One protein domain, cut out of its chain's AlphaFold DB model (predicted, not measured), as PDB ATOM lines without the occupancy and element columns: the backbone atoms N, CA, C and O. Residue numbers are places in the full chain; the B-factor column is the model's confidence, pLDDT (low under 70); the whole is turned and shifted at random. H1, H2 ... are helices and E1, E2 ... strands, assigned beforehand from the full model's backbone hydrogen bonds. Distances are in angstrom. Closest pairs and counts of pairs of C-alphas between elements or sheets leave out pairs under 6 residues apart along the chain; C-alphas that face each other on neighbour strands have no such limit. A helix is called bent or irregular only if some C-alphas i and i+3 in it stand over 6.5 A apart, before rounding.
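What this domain is: This is residues 4 to 90 of the 103 residues of an uncharacterized protein of Phytohabitans rumicis (UniProt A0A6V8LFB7). A small antiparallel strand hairpin, E1 and E2, packs on H1 and the end of H3, which slants between two long helices, H1 and H2, running opposite ways. The printed part has 87 residues, mostly helix: three named helices, then two strands. It is compact, radius of gyration of the C-alphas 12.9 A, spanning 41 by 24 by 17 A.

Where its parts are: E1 is residues 82 to 84; E2, residues 87 to 89, ends at C-alpha 89 (-35.007, 48.851, -2.393). H1, residues 4 to 28, begins at C-alpha 4 (-57.709, 39.023, 9.044), 35.6 A long. H2, residues 33 to 56, is 33.4 A long and irregular: C-alphas 49 and 52 are 8.0 A apart. H3 is residues 61 to 76, 22.2 A.

How they stand to each other: N 82 and O 89 of E1 and E2 are within hydrogen-bond range, 2.9 A. Residues 69 to 76 of H3 touch H1, closest C-alphas Ala 73 and Ile 25, 4.9 A. H2 and H3, a helical hairpin, touch, closest C-alphas Leu 54 and Thr 61, 4.6 A. Every O i to N i+4 pair is within hydrogen-bond range in H3, 19 of 21 in H1, 18 of 20 in H2.

The domain as a whole: The printed part has no cut, its links are tight, and no printed residue is under 70 in pLDDT.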
ATOM      1  N   GLU A   4     -58.696  38.521   8.080       70.38
ATOM      2  CA  GLU A   4     -57.709  39.023   9.044       70.38
ATOM      3  C   GLU A   4     -56.417  38.191   9.050       70.38
ATOM      4  O   GLU A   4     -55.329  38.754   9.185       70.38
ATOM      5  N   GLY A   5     -56.523  36.870   8.861       71.38
ATOM      6  CA  GLY A   5     -55.372  35.971   8.758       71.38
ATOM      7  C   GLY A   5     -54.518  36.247   7.519       71.38
ATOM      8  O   GLY A   5     -53.292  36.291   7.620       71.38
ATOM      9  N   ASP A   6     -55.160  36.524   6.382       74.56
ATOM     10  CA  ASP A   6     -54.474  36.860   5.127       74.56
ATOM     11  C   ASP A   6     -53.674  38.162   5.266       74.56
ATOM     12  O   ASP A   6     -52.508  38.243   4.872       74.56
ATOM     13  N   ARG A   7     -54.270  39.179   5.902       75.06
ATOM     14  CA  ARG A   7     -53.614  40.470   6.140       75.06
ATOM     15  C   ARG A   7     -52.389  40.336   7.044       75.06
ATOM     16  O   ARG A   7     -51.336  40.880   6.713       75.06
ATOM     17  N   ALA A   8     -52.510  39.598   8.147       80.31
ATOM     18  CA  ALA A   8     -51.396  39.357   9.063       80.31
ATOM     19  C   ALA A   8     -50.246  38.594   8.378       80.31
ATOM     20  O   ALA A   8     -49.075  38.924   8.579       80.31
ATOM     21  N   GLY A   9     -50.570  37.619   7.519       80.25
ATOM     22  CA  GLY A   9     -49.586  36.899   6.707       80.25
ATOM     23  C   GLY A   9     -48.830  37.819   5.743       80.25
ATOM     24  O   GLY A   9     -47.597  37.784   5.686       80.25
ATOM     25  N   CYS A  10     -49.545  38.701   5.037       81.56
ATOM     26  CA  CYS A  10     -48.925  39.702   4.169       81.56
ATOM     27  C   CYS A  10     -48.029  40.679   4.945       81.56
ATOM     28  O   CYS A  10     -46.919  40.970   4.499       81.56
ATOM     29  N   GLU A  11     -48.467  41.171   6.106       87.94
ATOM     30  CA  GLU A  11     -47.665  42.073   6.944       87.94
ATOM     31  C   GLU A  11     -46.372  41.396   7.425       87.94
ATOM     32  O   GLU A  11     -45.289  41.978   7.306       87.94
ATOM     33  N   LEU A  12     -46.448  40.136   7.870       89.94
ATOM     34  CA  LEU A  12     -45.269  39.364   8.266       89.94
ATOM     35  C   LEU A  12     -44.297  39.163   7.098       89.94
ATOM     36  O   LEU A  12     -43.090  39.354   7.264       89.94
ATOM     37  N   LEU A  13     -44.809  38.817   5.912       90.81
ATOM     38  CA  LEU A  13     -43.990  38.687   4.706       90.81
ATOM     39  C   LEU A  13     -43.247  39.993   4.405       90.81
ATOM     40  O   LEU A  13     -42.051  39.971   4.112       90.81
ATOM     41  N   LEU A  14     -43.926  41.135   4.507       93.00
ATOM     42  CA  LEU A  14     -43.324  42.440   4.253       93.00
ATOM     43  C   LEU A  14     -42.226  42.780   5.262       93.00
ATOM     44  O   LEU A  14     -41.148  43.213   4.848       93.00
ATOM     45  N   VAL A  15     -42.451  42.538   6.554       94.75
ATOM     46  CA  VAL A  15     -41.423  42.723   7.593       94.75
ATOM     47  C   VAL A  15     -40.218  41.820   7.325       94.75
ATOM     48  O   VAL A  15     -39.071  42.275   7.356       94.75
ATOM     49  N   ALA A  16     -40.462  40.553   6.987       95.75
ATOM     50  CA  ALA A  16     -39.404  39.599   6.683       95.75
ATOM     51  C   ALA A  16     -38.596  40.012   5.439       95.75
ATOM     52  O   ALA A  16     -37.365  39.950   5.455       95.75
ATOM     53  N   LEU A  17     -39.257  40.491   4.378       97.06
ATOM     54  CA  LEU A  17     -38.591  41.010   3.179       97.06
ATOM     55  C   LEU A  17     -37.781  42.275   3.474       97.06
ATOM     56  O   LEU A  17     -36.661  42.398   2.972       97.06
ATOM     57  N   HIS A  18     -38.290  43.175   4.323       96.00
ATOM     58  CA  HIS A  18     -37.572  44.386   4.730       96.00
ATOM     59  C   HIS A  18     -36.206  44.061   5.342       96.00
ATOM     60  O   HIS A  18     -35.219  44.731   5.040       96.00
ATOM     61  N   ALA A  19     -36.129  42.993   6.139       96.44
ATOM     62  CA  ALA A  19     -34.883  42.515   6.730       96.44
ATOM     63  C   ALA A  19     -34.034  41.670   5.759       96.44
ATOM     64  O   ALA A  19     -32.812  41.831   5.689       96.44
ATOM     65  N   ALA A  20     -34.653  40.766   4.996       98.12
ATOM     66  CA  ALA A  20     -33.932  39.799   4.169       98.12
ATOM     67  C   ALA A  20     -33.321  40.418   2.904       98.12
ATOM     68  O   ALA A  20     -32.196  40.066   2.529       98.12
ATOM     69  N   VAL A  21     -34.021  41.342   2.240       98.25
ATOM     70  CA  VAL A  21     -33.554  41.933   0.975       98.25
ATOM     71  C   VAL A  21     -32.205  42.652   1.144       98.25
ATOM     72  O   VAL A  21     -31.294  42.345   0.371       98.25
ATOM     73  N   PRO A  22     -31.976  43.506   2.166       97.38
ATOM     74  CA  PRO A  22     -30.661  44.105   2.420       97.38
ATOM     75  C   PRO A  22     -29.528  43.087   2.617       97.38
ATOM     76  O   PRO A  22     -28.426  43.280   2.096       97.38
ATOM     77  N   LEU A  23     -29.788  41.969   3.305       97.75
ATOM     78  CA  LEU A  23     -28.800  40.898   3.486       97.75
ATOM     79  C   LEU A  23     -28.439  40.232   2.153       97.75
ATOM     80  O   LEU A  23     -27.268  39.941   1.882       97.75
ATOM     81  N   HIS A  24     -29.430  40.016   1.288       98.00
ATOM     82  CA  HIS A  24     -29.190  39.516  -0.060       98.00
ATOM     83  C   HIS A  24     -28.445  40.530  -0.929       98.00
ATOM     84  O   HIS A  24     -27.505  40.125  -1.610       98.00
ATOM     85  N   ILE A  25     -28.779  41.822  -0.855       97.75
ATOM     86  CA  ILE A  25     -28.038  42.893  -1.537       97.75
ATOM     87  C   ILE A  25     -26.562  42.824  -1.141       97.75
ATOM     88  O   ILE A  25     -25.697  42.710  -2.009       97.75
ATOM     89  N   ALA A  26     -26.261  42.800   0.161       97.06
ATOM     90  CA  ALA A  26     -24.890  42.709   0.660       97.06
ATOM     91  C   ALA A  26     -24.146  41.475   0.116       97.06
ATOM     92  O   ALA A  26     -22.973  41.572  -0.258       97.06
ATOM     93  N   ARG A  27     -24.834  40.333   0.007       96.12
ATOM     94  CA  ARG A  27     -24.281  39.087  -0.538       96.12
ATOM     95  C   ARG A  27     -23.964  39.188  -2.033       96.12
ATOM     96  O   ARG A  27     -22.864  38.812  -2.441       96.12
ATOM     97  N   ILE A  28     -24.884  39.711  -2.846       96.06
ATOM     98  CA  ILE A  28     -24.709  39.768  -4.309       96.06
ATOM     99  C   ILE A  28     -23.708  40.837  -4.765       96.06
ATOM    100  O   ILE A  28     -23.247  40.792  -5.908       96.06
ATOM    101  N   ARG A  29     -23.319  41.785  -3.896       94.69
ATOM    102  CA  ARG A  29     -22.308  42.812  -4.227       94.69
ATOM    103  C   ARG A  29     -20.993  42.213  -4.724       94.69
ATOM    104  O   ARG A  29     -20.320  42.842  -5.531       94.69
ATOM    105  N   ARG A  30     -20.644  41.009  -4.264       94.81
ATOM    106  CA  ARG A  30     -19.413  40.299  -4.646       94.81
ATOM    107  C   ARG A  30     -19.581  39.386  -5.865       94.81
ATOM    108  O   ARG A  30     -18.620  38.745  -6.268       94.81
ATOM    109  N   TRP A  31     -20.790  39.277  -6.414       96.88
ATOM    110  CA  TRP A  31     -21.088  38.345  -7.500       96.88
ATOM    111  C   TRP A  31     -20.788  38.938  -8.871       96.88
ATOM    112  O   TRP A  31     -21.075  40.112  -9.125       96.88
ATOM    113  N   THR A  32     -20.312  38.090  -9.778       97.50
ATOM    114  CA  THR A  32     -20.134  38.405 -11.199       97.50
ATOM    115  C   THR A  32     -21.483  38.506 -11.925       97.50
ATOM    116  O   THR A  32     -22.485  37.953 -11.455       97.50
ATOM    117  N   PRO A  33     -21.543  39.152 -13.105       95.62
ATOM    118  CA  PRO A  33     -22.762  39.187 -13.918       95.62
ATOM    119  C   PRO A  33     -23.331  37.793 -14.222       95.62
ATOM    120  O   PRO A  33     -24.535  37.578 -14.118       95.62
ATOM    121  N   THR A  34     -22.470  36.812 -14.510       97.81
ATOM    122  CA  THR A  34     -22.883  35.425 -14.769       97.81
ATOM    123  C   THR A  34     -23.549  34.788 -13.550       97.81
ATOM    124  O   THR A  34     -24.608  34.177 -13.682       97.81
ATOM    125  N   GLN A  35     -22.980  34.972 -12.353       97.94
ATOM    126  CA  GLN A  35     -23.568  34.468 -11.106       97.94
ATOM    127  C   GLN A  35     -24.935  35.102 -10.833       97.94
ATOM    128  O   GLN A  35     -25.877  34.407 -10.447       97.94
ATOM    129  N   ARG A  36     -25.068  36.408 -11.081       97.38
ATOM    130  CA  ARG A  36     -26.335  37.137 -10.931       97.38
ATOM    131  C   ARG A  36     -27.397  36.630 -11.901       97.38
ATOM    132  O   ARG A  36     -28.509  36.346 -11.470       97.38
ATOM    133  N   ASN A  37     -27.045  36.436 -13.171       96.62
ATOM    134  CA  ASN A  37     -27.961  35.914 -14.187       96.62
ATOM    135  C   ASN A  37     -28.417  34.482 -13.875       96.62
ATOM    136  O   ASN A  37     -29.602  34.175 -13.991       96.62
ATOM    137  N   ALA A  38     -27.501  33.612 -13.443       97.69
ATOM    138  CA  ALA A  38     -27.845  32.253 -13.026       97.69
ATOM    139  C   ALA A  38     -28.793  32.258 -11.815       97.69
ATOM    140  O   ALA A  38     -29.817  31.573 -11.819       97.69
ATOM    141  N   ALA A  39     -28.500  33.085 -10.808       97.44
ATOM    142  CA  ALA A  39     -29.344  33.229  -9.630       97.44
ATOM    143  C   ALA A  39     -30.723  33.824  -9.949       97.44
ATOM    144  O   ALA A  39     -31.707  33.381  -9.363       97.44
ATOM    145  N   ALA A  40     -30.804  34.784 -10.876       97.06
ATOM    146  CA  ALA A  40     -32.065  35.363 -11.329       97.06
ATOM    147  C   ALA A  40     -32.954  34.300 -11.985       97.06
ATOM    148  O   ALA A  40     -34.107  34.139 -11.591       97.06
ATOM    149  N   ARG A  41     -32.404  33.518 -12.924       97.44
ATOM    150  CA  ARG A  41     -33.137  32.431 -13.598       97.44
ATOM    151  C   ARG A  41     -33.648  31.390 -12.606       97.44
ATOM    152  O   ARG A  41     -34.808  31.000 -12.673       97.44
ATOM    153  N   HIS A  42     -32.796  30.979 -11.667       97.44
ATOM    154  CA  HIS A  42     -33.190  30.037 -10.626       97.44
ATOM    155  C   HIS A  42     -34.304  30.602  -9.734       97.44
ATOM    156  O   HIS A  42     -35.294  29.918  -9.492       97.44
ATOM    157  N   ALA A  43     -34.175  31.853  -9.281       97.00
ATOM    158  CA  ALA A  43     -35.180  32.488  -8.437       97.00
ATOM    159  C   ALA A  43     -36.539  32.593  -9.144       97.00
ATOM    160  O   ALA A  43     -37.549  32.240  -8.546       97.00
ATOM    161  N   VAL A  44     -36.564  32.998 -10.419       95.19
ATOM    162  CA  VAL A  44     -37.797  33.049 -11.224       95.19
ATOM    163  C   VAL A  44     -38.450  31.671 -11.319       95.19
ATOM    164  O   VAL A  44     -39.654  31.567 -11.109       95.19
ATOM    165  N   GLY A  45     -37.671  30.612 -11.568       97.00
ATOM    166  CA  GLY A  45     -38.201  29.247 -11.620       97.00
ATOM    167  C   GLY A  45     -38.850  28.806 -10.306       97.00
ATOM    168  O   GLY A  45     -39.957  28.280 -10.316       97.00
ATOM    169  N   VAL A  46     -38.199  29.075  -9.168       97.31
ATOM    170  CA  VAL A  46     -38.740  28.735  -7.839       97.31
ATOM    171  C   VAL A  46     -40.002  29.541  -7.527       97.31
ATOM    172  O   VAL A  46     -40.976  28.974  -7.047       97.31
ATOM    173  N   ILE A  47     -40.011  30.846  -7.815       95.94
ATOM    174  CA  ILE A  47     -41.176  31.709  -7.570       95.94
ATOM    175  C   ILE A  47     -42.359  31.277  -8.440       95.94
ATOM    176  O   ILE A  47     -43.479  31.205  -7.949       95.94
ATOM    177  N   ALA A  48     -42.120  30.959  -9.714       95.31
ATOM    178  CA  ALA A  48     -43.169  30.502 -10.621       95.31
ATOM    179  C   ALA A  48     -43.770  29.154 -10.190       95.31
ATOM    180  O   ALA A  48     -44.962  28.937 -10.379       95.31
ATOM    181  N   ALA A  49     -42.957  28.264  -9.610       95.19
ATOM    182  CA  ALA A  49     -43.396  26.939  -9.177       95.19
ATOM    183  C   ALA A  49     -44.034  26.908  -7.776       95.19
ATOM    184  O   ALA A  49     -44.806  25.996  -7.503       95.19
ATOM    185  N   HIS A  50     -43.678  27.847  -6.891       95.00
ATOM    186  CA  HIS A  50     -43.994  27.777  -5.454       95.00
ATOM    187  C   HIS A  50     -44.457  29.117  -4.854       95.00
ATOM    188  O   HIS A  50     -44.329  29.355  -3.651       95.00
ATOM    189  N   GLY A  51     -44.922  30.052  -5.680       87.81
ATOM    190  CA  GLY A  51     -45.412  31.349  -5.206       87.81
ATOM    191  C   GLY A  51     -46.688  31.233  -4.367       87.81
ATOM    192  O   GLY A  51     -46.882  32.002  -3.431       87.81
ATOM    193  N   ASP A  52     -47.522  30.243  -4.663       89.44
ATOM    194  CA  ASP A  52     -48.702  29.870  -3.884       89.44
ATOM    195  C   ASP A  52     -48.327  29.349  -2.494       89.44
ATOM    196  O   ASP A  52     -48.914  29.784  -1.505       89.44
ATOM    197  N   ASP A  53     -47.288  28.518  -2.388       88.75
ATOM    198  CA  ASP A  53     -46.776  28.057  -1.096       88.75
ATOM    199  C   ASP A  53     -46.387  29.235  -0.192       88.75
ATOM    200  O   ASP A  53     -46.639  29.193   1.009       88.75
ATOM    201  N   LEU A  54     -45.829  30.315  -0.752       86.06
ATOM    202  CA  LEU A  54     -45.502  31.522   0.012       86.06
ATOM    203  C   LEU A  54     -46.750  32.235   0.565       86.06
ATOM    204  O   LEU A  54     -46.682  32.812   1.647       86.06
ATOM    205  N   LEU A  55     -47.865  32.211  -0.168       82.81
ATOM    206  CA  LEU A  55     -49.112  32.886   0.213       82.81
ATOM    207  C   LEU A  55     -49.981  32.037   1.147       82.81
ATOM    208  O   LEU A  55     -50.674  32.579   2.002       82.81
ATOM    209  N   PHE A  56     -49.923  30.715   1.004       84.81
ATOM    210  CA  PHE A  56     -50.785  29.772   1.720       84.81
ATOM    211  C   PHE A  56     -50.027  28.906   2.734       84.81
ATOM    212  O   PHE A  56     -50.572  27.926   3.238       84.81
ATOM    213  N   SER A  57     -48.787  29.280   3.070       84.31
ATOM    214  CA  SER A  57     -47.927  28.570   4.031       84.31
ATOM    215  C   SER A  57     -47.709  27.093   3.673       84.31
ATOM    216  O   SER A  57     -47.802  26.200   4.517       84.31
ATOM    217  N   GLY A  58     -47.424  26.831   2.398       89.19
ATOM    218  CA  GLY A  58     -47.186  25.494   1.863       89.19
ATOM    219  C   GLY A  58     -45.781  24.949   2.145       89.19
ATOM    220  O   GLY A  58     -44.941  25.570   2.808       89.19
ATOM    221  N   ARG A  59     -45.489  23.755   1.617       92.69
ATOM    222  CA  ARG A  59     -44.251  23.010   1.922       92.69
ATOM    223  C   ARG A  59     -42.987  23.775   1.524       92.69
ATOM    224  O   ARG A  59     -41.984  23.698   2.235       92.69
ATOM    225  N   HIS A  60     -43.012  24.500   0.409       93.81
ATOM    226  CA  HIS A  60     -41.840  25.183  -0.137       93.81
ATOM    227  C   HIS A  60     -41.744  26.660   0.272       93.81
ATOM    228  O   HIS A  60     -40.898  27.375  -0.267       93.81
ATOM    229  N   THR A  61     -42.515  27.106   1.275       93.19
ATOM    230  CA  THR A  61     -42.546  28.501   1.765       93.19
ATOM    231  C   THR A  61     -41.151  29.096   1.963       93.19
ATOM    232  O   THR A  61     -40.842  30.164   1.441       93.19
ATOM    233  N   ALA A  62     -40.260  28.396   2.674       94.12
ATOM    234  CA  ALA A  62     -38.915  28.905   2.950       94.12
ATOM    235  C   ALA A  62     -38.060  29.052   1.677       94.12
ATOM    236  O   ALA A  62     -37.273  29.996   1.557       94.12
ATOM    237  N   ALA A  63     -38.206  28.134   0.719       95.31
ATOM    238  CA  ALA A  63     -37.500  28.203  -0.558       95.31
ATOM    239  C   ALA A  63     -38.045  29.349  -1.422       95.31
ATOM    240  O   ALA A  63     -37.259  30.149  -1.935       95.31
ATOM    241  N   ALA A  64     -39.371  29.478  -1.510       96.06
ATOM    242  CA  ALA A  64     -40.055  30.548  -2.228       96.06
ATOM    243  C   ALA A  64     -39.722  31.933  -1.650       96.06
ATOM    244  O   ALA A  64     -39.362  32.842  -2.399       96.06
ATOM    245  N   PHE A  65     -39.726  32.079  -0.321       96.62
ATOM    246  CA  PHE A  65     -39.332  33.313   0.362       96.62
ATOM    247  C   PHE A  65     -37.893  33.717   0.022       96.62
ATOM    248  O   PHE A  65     -37.636  34.848  -0.391       96.62
ATOM    249  N   ASN A  66     -36.942  32.787   0.150       97.19
ATOM    250  CA  ASN A  66     -35.537  33.066  -0.151       97.19
ATOM    251  C   ASN A  66     -35.313  33.392  -1.633       97.19
ATOM    252  O   ASN A  66     -34.463  34.226  -1.961       97.19
ATOM    253  N   ALA A  67     -36.055  32.742  -2.533       97.75
ATOM    254  CA  ALA A  67     -36.029  33.049  -3.957       97.75
ATOM    255  C   ALA A  67     -36.562  34.461  -4.229       97.75
ATOM    256  O   ALA A  67     -35.888  35.231  -4.917       97.75
ATOM    257  N   LEU A  68     -37.695  34.836  -3.627       97.69
ATOM    258  CA  LEU A  68     -38.273  36.176  -3.743       97.69
ATOM    259  C   LEU A  68     -37.327  37.254  -3.203       97.69
ATOM    260  O   LEU A  68     -37.001  38.197  -3.924       97.69
ATOM    261  N   ALA A  69     -36.813  37.094  -1.981       98.19
ATOM    262  CA  ALA A  69     -35.877  38.044  -1.378       98.19
ATOM    263  C   ALA A  69     -34.607  38.219  -2.231       98.19
ATOM    264  O   ALA A  69     -34.108  39.334  -2.409       98.19
ATOM    265  N   ARG A  70     -34.095  37.128  -2.816       98.31
ATOM    266  CA  ARG A  70     -32.943  37.171  -3.725       98.31
ATOM    267  C   ARG A  70     -33.271  37.861  -5.047       98.31
ATOM    268  O   ARG A  70     -32.446  38.641  -5.519       98.31
ATOM    269  N   ALA A  71     -34.430  37.587  -5.640       98.12
ATOM    270  CA  ALA A  71     -34.870  38.243  -6.868       98.12
ATOM    271  C   ALA A  71     -35.017  39.757  -6.660       98.12
ATOM    272  O   ALA A  71     -34.484  40.535  -7.449       98.12
ATOM    273  N   LEU A  72     -35.640  40.176  -5.554       98.31
ATOM    274  CA  LEU A  72     -35.747  41.585  -5.164       98.31
ATOM    275  C   LEU A  72     -34.370  42.228  -4.977       98.31
ATOM    276  O   LEU A  72     -34.130  43.304  -5.509       98.31
ATOM    277  N   ALA A  73     -33.425  41.556  -4.318       98.25
ATOM    278  CA  ALA A  73     -32.066  42.077  -4.194       98.25
ATOM    279  C   ALA A  73     -31.356  42.241  -5.549       98.25
ATOM    280  O   ALA A  73     -30.665  43.236  -5.758       98.25
ATOM    281  N   LEU A  74     -31.524  41.288  -6.474       98.00
ATOM    282  CA  LEU A  74     -30.962  41.378  -7.827       98.00
ATOM    283  C   LEU A  74     -31.576  42.546  -8.610       98.00
ATOM    284  O   LEU A  74     -30.845  43.286  -9.264       98.00
ATOM    285  N   MET A  75     -32.893  42.743  -8.502       97.38
ATOM    286  CA  MET A  75     -33.587  43.871  -9.127       97.38
ATOM    287  C   MET A  75     -33.227  45.213  -8.478       97.38
ATOM    288  O   MET A  75     -33.121  46.215  -9.175       97.38
ATOM    289  N   ALA A  76     -32.950  45.243  -7.172       97.31
ATOM    290  CA  ALA A  76     -32.508  46.449  -6.476       97.31
ATOM    291  C   ALA A  76     -31.173  47.004  -7.011       97.31
ATOM    292  O   ALA A  76     -30.885  48.184  -6.802       97.31
ATOM    293  N   ASP A  77     -30.353  46.178  -7.678       94.62
ATOM    294  CA  ASP A  77     -29.098  46.627  -8.298       94.62
ATOM    295  C   ASP A  77     -29.264  47.217  -9.708       94.62
ATOM    296  O   ASP A  77     -28.323  47.822 -10.238       94.62
ATOM    297  N   LEU A  78     -30.452  47.075 -10.304       93.50
ATOM    298  CA  LEU A  78     -30.794  47.695 -11.581       93.50
ATOM    299  C   LEU A  78     -30.950  49.220 -11.431       93.50
ATOM    300  O   LEU A  78     -31.204  49.723 -10.330       93.50
ATOM    301  N   PRO A  79     -30.818  49.987 -12.530       93.25
ATOM    302  CA  PRO A  79     -31.121  51.413 -12.517       93.25
ATOM    303  C   PRO A  79     -32.538  51.678 -11.985       93.25
ATOM    304  O   PRO A  79     -33.507  51.141 -12.509       93.25
ATOM    305  N   GLY A  80     -32.649  52.508 -10.944       93.12
ATOM    306  CA  GLY A  80     -33.929  52.861 -10.317       93.12
ATOM    307  C   GLY A  80     -34.420  51.905  -9.223       93.12
ATOM    308  O   GLY A  80     -35.418  52.218  -8.582       93.12
ATOM    309  N   GLY A  81     -33.725  50.792  -8.968       96.00
ATOM    310  CA  GLY A  81     -34.088  49.842  -7.916       96.00
ATOM    311  C   GLY A  81     -35.366  49.049  -8.206       96.00
ATOM    312  O   GLY A  81     -35.789  48.903  -9.352       96.00
ATOM    313  N   VAL A  82     -35.985  48.516  -7.152       97.19
ATOM    314  CA  VAL A  82     -37.217  47.724  -7.235       97.19
ATOM    315  C   VAL A  82     -38.223  48.170  -6.184       97.19
ATOM    316  O   VAL A  82     -37.863  48.440  -5.038       97.19
ATOM    317  N   THR A  83     -39.494  48.204  -6.576       96.56
ATOM    318  CA  THR A  83     -40.622  48.419  -5.668       96.56
ATOM    319  C   THR A  83     -41.513  47.186  -5.680       96.56
ATOM    320  O   THR A  83     -41.925  46.732  -6.746       96.56
ATOM    321  N   PHE A  84     -41.826  46.653  -4.504       95.00
ATOM    322  CA  PHE A  84     -42.729  45.519  -4.342       95.00
ATOM    323  C   PHE A  84     -43.584  45.718  -3.095       95.00
ATOM    324  O   PHE A  84     -43.061  46.003  -2.020       95.00
ATOM    325  N   ALA A  85     -44.904  45.585  -3.262       91.50
ATOM    326  CA  ALA A  85     -45.886  45.667  -2.182       91.50
ATOM    327  C   ALA A  85     -45.689  46.888  -1.252       91.50
ATOM    328  O   ALA A  85     -45.670  46.780  -0.029       91.50
ATOM    329  N   GLY A  86     -45.493  48.065  -1.859       91.38
ATOM    330  CA  GLY A  86     -45.320  49.337  -1.147       91.38
ATOM    331  C   GLY A  86     -43.921  49.591  -0.577       91.38
ATOM    332  O   GLY A  86     -43.653  50.702  -0.129       91.38
ATOM    333  N   GLN A  87     -43.010  48.617  -0.633       93.62
ATOM    334  CA  GLN A  87     -41.624  48.782  -0.202       93.62
ATOM    335  C   GLN A  87     -40.685  48.994  -1.381       93.62
ATOM    336  O   GLN A  87     -40.902  48.445  -2.460       93.62
ATOM    337  N   HIS A  88     -39.624  49.768  -1.161       96.25
ATOM    338  CA  HIS A  88     -38.635  50.088  -2.182       96.25
ATOM    339  C   HIS A  88     -37.215  49.750  -1.722       96.25
ATOM    340  O   HIS A  88     -36.816  50.117  -0.613       96.25
ATOM    341  N   TRP A  89     -36.430  49.124  -2.602       96.94
ATOM    342  CA  TRP A  89     -35.007  48.851  -2.393       96.94
ATOM    343  C   TRP A  89     -34.183  49.271  -3.611       96.94
ATOM    344  O   TRP A  89     -34.511  48.941  -4.748       96.94
ATOM    345  N   CYS A  90     -33.059  49.939  -3.364       96.56
ATOM    346  CA  CYS A  90     -32.109  50.366  -4.387       96.56
ATOM    347  C   CYS A  90     -30.674  50.272  -3.846       96.56
ATOM    348  O   CYS A  90     -30.436  50.547  -2.667       96.56
TER     349      CYS A  90